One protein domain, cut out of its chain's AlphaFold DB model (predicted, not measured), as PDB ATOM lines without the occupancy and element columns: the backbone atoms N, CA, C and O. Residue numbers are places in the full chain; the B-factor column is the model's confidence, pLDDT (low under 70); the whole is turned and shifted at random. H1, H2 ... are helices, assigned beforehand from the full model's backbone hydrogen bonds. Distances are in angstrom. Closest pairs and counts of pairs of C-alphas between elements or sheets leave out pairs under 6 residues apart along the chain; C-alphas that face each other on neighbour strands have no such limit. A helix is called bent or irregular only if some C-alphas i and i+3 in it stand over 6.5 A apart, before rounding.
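AT A GLANCE: This is residues 152 to 192 of the 209 residues of an uncharacterized protein of Portunus trituberculatus (UniProt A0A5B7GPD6). The printed part is an open, shallow U with an empty middle: the bent helix H1 gives one slanting side with its first arm, H1a, and the base with its second arm, H1b, and the short helix H2 is the other side, at the far end of a five-residue link. H1a, H1b and H2 touch no helix, and residues 164 to 192, of which 164 to 178 belong to H1 and 184 to 190 to H2, stand free. The printed part has 41 residues with two named helices, H1 then H2, and no named strand, and its class is all helix. It is extended, with a radius of gyration of the C-alphas of 16.0 A, and its C-alphas span 43 by 20 by 10 A.

HOW THE PARTS SIT: H1, residues 157 to 178, was assigned as one helix by its hydrogen bonds but is bent, with C-alphas 165 and 168 standing 7.2 A apart. Its arms H1a, residues 157 to 165, and H1b, residues 168 to 178, stand at a steep tilt of 52 degrees. A tight link of 5 residues leads to H2, residues 184 to 190. H2 is apart from H1a and apart from H1b. In H1a, H1b and H2 every O i to N i+4 pair is within hydrogen-bond range.

IN THESE COORDINATES: H1a begins at C-alpha 157 (64.263, -20.352, 127.432) and is 12.3 A long from first to last C-alpha. H1b is 15.2 A long and ends at C-alpha 178 (37.380, -27.401, 115.395). H2 is 10.1 A long and ends at C-alpha 190 (39.809, -33.224, 100.665).

THE WHOLE: The two C-alphas farthest apart, those of Val 157 and Ser 184, are 43.6 A apart. The printed part has no cut and no long link. The mean pLDDT of the printed part is 77.3, and residues 180 to 182, residue 188 and residues 190 to 192 are under 70.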
ATOM      1  N   SER A 152      59.475 -29.755 123.836       77.75
ATOM      2  CA  SER A 152      59.586 -28.295 123.935       77.75
ATOM      3  C   SER A 152      60.551 -27.837 125.035       77.75
ATOM      4  O   SER A 152      61.084 -26.734 124.953       77.75
ATOM      5  N   ASP A 153      60.839 -28.695 126.019       78.81
ATOM      6  CA  ASP A 153      61.833 -28.446 127.073       78.81
ATOM      7  C   ASP A 153      63.276 -28.347 126.543       78.81
ATOM      8  O   ASP A 153      64.153 -27.819 127.225       78.81
ATOM      9  N   GLN A 154      63.540 -28.835 125.325       79.50
ATOM     10  CA  GLN A 154      64.842 -28.706 124.658       79.50
ATOM     11  C   GLN A 154      65.016 -27.366 123.931       79.50
ATOM     12  O   GLN A 154      66.111 -27.069 123.451       79.50
ATOM     13  N   LEU A 155      63.963 -26.547 123.837       82.00
ATOM     14  CA  LEU A 155      64.054 -25.218 123.238       82.00
ATOM     15  C   LEU A 155      64.778 -24.247 124.186       82.00
ATOM     16  O   LEU A 155      64.635 -24.367 125.403       82.00
ATOM     17  N   PRO A 156      65.504 -23.239 123.674       87.69
ATOM     18  CA  PRO A 156      66.026 -22.160 124.509       87.69
ATOM     19  C   PRO A 156      64.909 -21.442 125.280       87.69
ATOM     20  O   PRO A 156      63.788 -21.301 124.786       87.69
ATOM     21  N   VAL A 157      65.228 -20.943 126.479       85.25
ATOM     22  CA  VAL A 157      64.263 -20.352 127.432       85.25
ATOM     23  C   VAL A 157      63.410 -19.238 126.807       85.25
ATOM     24  O   VAL A 157      62.222 -19.125 127.106       85.25
ATOM     25  N   GLU A 158      63.971 -18.447 125.892       86.62
ATOM     26  CA  GLU A 158      63.236 -17.394 125.179       86.62
ATOM     27  C   GLU A 158      62.074 -17.947 124.342       86.62
ATOM     28  O   GLU A 158      60.953 -17.434 124.407       86.62
ATOM     29  N   PHE A 159      62.312 -19.044 123.620       82.12
ATOM     30  CA  PHE A 159      61.295 -19.707 122.808       82.12
ATOM     31  C   PHE A 159      60.277 -20.457 123.665       82.12
ATOM     32  O   PHE A 159      59.094 -20.450 123.336       82.12
ATOM     33  N   GLN A 160      60.692 -21.030 124.800       85.94
ATOM     34  CA  GLN A 160      59.754 -21.621 125.760       85.94
ATOM     35  C   GLN A 160      58.786 -20.571 126.322       85.94
ATOM     36  O   GLN A 160      57.585 -20.816 126.425       85.94
ATOM     37  N   ASN A 161      59.289 -19.379 126.652       85.06
ATOM     38  CA  ASN A 161      58.466 -18.276 127.147       85.06
ATOM     39  C   ASN A 161      57.508 -17.751 126.074       85.06
ATOM     40  O   ASN A 161      56.355 -17.451 126.380       85.06
ATOM     41  N   LEU A 162      57.956 -17.665 124.821       85.19
ATOM     42  CA  LEU A 162      57.107 -17.283 123.694       85.19
ATOM     43  C   LEU A 162      56.009 -18.324 123.431       85.19
ATOM     44  O   LEU A 162      54.856 -17.956 123.212       85.19
ATOM     45  N   LEU A 163      56.340 -19.613 123.532       84.12
ATOM     46  CA  LEU A 163      55.385 -20.710 123.393       84.12
ATOM     47  C   LEU A 163      54.324 -20.670 124.500       84.12
ATOM     48  O   LEU A 163      53.139 -20.708 124.186       84.12
ATOM     49  N   LYS A 164      54.726 -20.469 125.763       83.88
ATOM     50  CA  LYS A 164      53.802 -20.304 126.901       83.88
ATOM     51  C   LYS A 164      52.889 -19.087 126.756       83.88
ATOM     52  O   LYS A 164      51.705 -19.170 127.059       83.88
ATOM     53  N   ARG A 165      53.419 -17.955 126.279       84.50
ATOM     54  CA  ARG A 165      52.629 -16.731 126.040       84.50
ATOM     55  C   ARG A 165      51.569 -16.933 124.961       84.50
ATOM     56  O   ARG A 165      50.461 -16.427 125.099       84.50
ATOM     57  N   ASN A 166      51.904 -17.682 123.916       83.75
ATOM     58  CA  ASN A 166      51.015 -17.920 122.783       83.75
ATOM     59  C   ASN A 166      50.124 -19.158 122.958       83.75
ATOM     60  O   ASN A 166      49.273 -19.402 122.112       83.75
ATOM     61  N   GLN A 167      50.285 -19.921 124.042       83.38
ATOM     62  CA  GLN A 167      49.587 -21.190 124.257       83.38
ATOM     63  C   GLN A 167      48.065 -21.016 124.275       83.38
ATOM     64  O   GLN A 167      47.361 -21.706 123.548       83.38
ATOM     65  N   ASN A 168      47.580 -19.987 124.974       77.50
ATOM     66  CA  ASN A 168      46.156 -19.651 125.010       77.50
ATOM     67  C   ASN A 168      45.608 -19.242 123.630       77.50
ATOM     68  O   ASN A 168      44.478 -19.586 123.300       77.50
ATOM     69  N   ASN A 169      46.407 -18.542 122.814       82.62
ATOM     70  CA  ASN A 169      46.015 -18.182 121.447       82.62
ATOM     71  C   ASN A 169      45.953 -19.420 120.548       82.62
ATOM     72  O   ASN A 169      45.045 -19.533 119.733       82.62
ATOM     73  N   TYR A 170      46.892 -20.360 120.695       79.50
ATOM     74  CA  TYR A 170      46.846 -21.621 119.958       79.50
ATOM     75  C   TYR A 170      45.633 -22.461 120.350       79.50
ATOM     76  O   TYR A 170      44.949 -22.957 119.463       79.50
ATOM     77  N   ASP A 171      45.322 -22.573 121.640       81.50
ATOM     78  CA  ASP A 171      44.159 -23.333 122.108       81.50
ATOM     79  C   ASP A 171      42.842 -22.709 121.621       81.50
ATOM     80  O   ASP A 171      41.932 -23.427 121.209       81.50
ATOM     81  N   GLN A 172      42.760 -21.375 121.584       81.44
ATOM     82  CA  GLN A 172      41.632 -20.657 120.987       81.44
ATOM     83  C   GLN A 172      41.535 -20.890 119.478       81.44
ATOM     84  O   GLN A 172      40.459 -21.230 119.000       81.44
ATOM     85  N   LEU A 173      42.642 -20.799 118.737       79.38
ATOM     86  CA  LEU A 173      42.671 -21.070 117.295       79.38
ATOM     87  C   LEU A 173      42.309 -22.523 116.968       79.38
ATOM     88  O   LEU A 173      41.609 -22.775 115.992       79.38
ATOM     89  N   ILE A 174      42.759 -23.484 117.778       78.56
ATOM     90  CA  ILE A 174      42.397 -24.899 117.636       78.56
ATOM     91  C   ILE A 174      40.905 -25.083 117.920       78.56
ATOM     92  O   ILE A 174      40.219 -25.762 117.162       78.56
ATOM     93  N   HIS A 175      40.383 -24.467 118.981       80.44
ATOM     94  CA  HIS A 175      38.964 -24.528 119.318       80.44
ATOM     95  C   HIS A 175      38.085 -23.869 118.246       80.44
ATOM     96  O   HIS A 175      37.044 -24.414 117.886       80.44
ATOM     97  N   GLU A 176      38.497 -22.724 117.706       79.50
ATOM     98  CA  GLU A 176      37.833 -22.067 116.582       79.50
ATOM     99  C   GLU A 176      37.872 -22.951 115.338       79.50
ATOM    100  O   GLU A 176      36.817 -23.222 114.775       79.50
ATOM    101  N   ALA A 177      39.040 -23.487 114.968       72.62
ATOM    102  CA  ALA A 177      39.204 -24.383 113.824       72.62
ATOM    103  C   ALA A 177      38.351 -25.659 113.936       72.62
ATOM    104  O   ALA A 177      37.767 -26.093 112.948       72.62
ATOM    105  N   CYS A 178      38.232 -26.238 115.135       72.38
ATOM    106  CA  CYS A 178      37.380 -27.401 115.395       72.38
ATOM    107  C   CYS A 178      35.876 -27.083 115.339       72.38
ATOM    108  O   CYS A 178      35.081 -27.995 115.121       72.38
ATOM    109  N   ASN A 179      35.483 -25.821 115.534       70.25
ATOM    110  CA  ASN A 179      34.090 -25.368 115.488       70.25
ATOM    111  C   ASN A 179      33.693 -24.741 114.142       70.25
ATOM    112  O   ASN A 179      32.550 -24.305 113.983       70.25
ATOM    113  N   VAL A 180      34.596 -24.697 113.158       68.19
ATOM    114  CA  VAL A 180      34.228 -24.313 111.794       68.19
ATOM    115  C   VAL A 180      33.479 -25.475 111.148       68.19
ATOM    116  O   VAL A 180      34.018 -26.564 110.958       68.19
ATOM    117  N   ASN A 181      32.222 -25.238 110.775       69.19
ATOM    118  CA  ASN A 181      31.481 -26.168 109.934       69.19
ATOM    119  C   ASN A 181      32.145 -26.209 108.553       69.19
ATOM    120  O   ASN A 181      32.064 -25.233 107.805       69.19
ATOM    121  N   PHE A 182      32.787 -27.327 108.215       67.81
ATOM    122  CA  PHE A 182      33.342 -27.539 106.881       67.81
ATOM    123  C   PHE A 182      32.253 -27.362 105.824       67.81
ATOM    124  O   PHE A 182      31.168 -27.947 105.917       67.81
ATOM    125  N   THR A 183      32.534 -26.572 104.794       73.12
ATOM    126  CA  THR A 183      31.617 -26.479 103.658       73.12
ATOM    127  C   THR A 183      31.671 -27.777 102.847       73.12
ATOM    128  O   THR A 183      32.722 -28.404 102.720       73.12
ATOM    129  N   SER A 184      30.549 -28.193 102.241       71.31
ATOM    130  CA  SER A 184      30.507 -29.409 101.397       71.31
ATOM    131  C   SER A 184      31.582 -29.430 100.302       71.31
ATOM    132  O   SER A 184      32.016 -30.501  99.888       71.31
ATOM    133  N   ARG A 185      32.034 -28.255  99.849       74.94
ATOM    134  CA  ARG A 185      33.075 -28.107  98.830       74.94
ATOM    135  C   ARG A 185      34.473 -28.446  99.357       74.94
ATOM    136  O   ARG A 185      35.188 -29.189  98.701       74.94
ATOM    137  N   GLU A 186      34.831 -27.986 100.554       74.12
ATOM    138  CA  GLU A 186      36.110 -28.328 101.205       74.12
ATOM    139  C   GLU A 186      36.192 -29.824 101.539       74.12
ATOM    140  O   GLU A 186      37.244 -30.454 101.413       74.12
ATOM    141  N   LEU A 187      35.055 -30.421 101.905       70.56
ATOM    142  CA  LEU A 187      34.937 -31.862 102.124       70.56
ATOM    143  C   LEU A 187      35.166 -32.649 100.823       70.56
ATOM    144  O   LEU A 187      35.900 -33.631 100.816       70.56
ATOM    145  N   GLN A 188      34.602 -32.197  99.702       69.62
ATOM    146  CA  GLN A 188      34.828 -32.826  98.395       69.62
ATOM    147  C   GLN A 188      36.268 -32.663  97.887       69.62
ATOM    148  O   GLN A 188      36.830 -33.612  97.339       69.62
ATOM    149  N   ASP A 189      36.890 -31.503  98.110       72.06
ATOM    150  CA  ASP A 189      38.278 -31.247  97.708       72.06
ATOM    151  C   ASP A 189      39.276 -32.083  98.531       72.06
ATOM    152  O   ASP A 189      40.280 -32.556  98.000       72.06
ATOM    153  N   THR A 190      38.988 -32.341  99.811       65.00
ATOM    154  CA  THR A 190      39.809 -33.224 100.665       65.00
ATOM    155  C   THR A 190      39.561 -34.714 100.413       65.00
ATOM    156  O   THR A 190      40.473 -35.524 100.586       65.00
ATOM    157  N   LEU A 191      38.369 -35.079  99.934       64.38
ATOM    158  CA  LEU A 191      38.038 -36.427  99.460       64.38
ATOM    159  C   LEU A 191      38.624 -36.745  98.070       64.38
ATOM    160  O   LEU A 191      38.513 -37.888  97.619       64.38
ATOM    161  N   CYS A 192      39.278 -35.791  97.387       57.16
ATOM    162  CA  CYS A 192      39.994 -36.067  96.137       57.16
ATOM    163  C   CYS A 192      41.146 -37.057  96.374       57.16
ATOM    164  O   CYS A 192      42.256 -36.725  96.791       57.16
TER     165      CYS A 192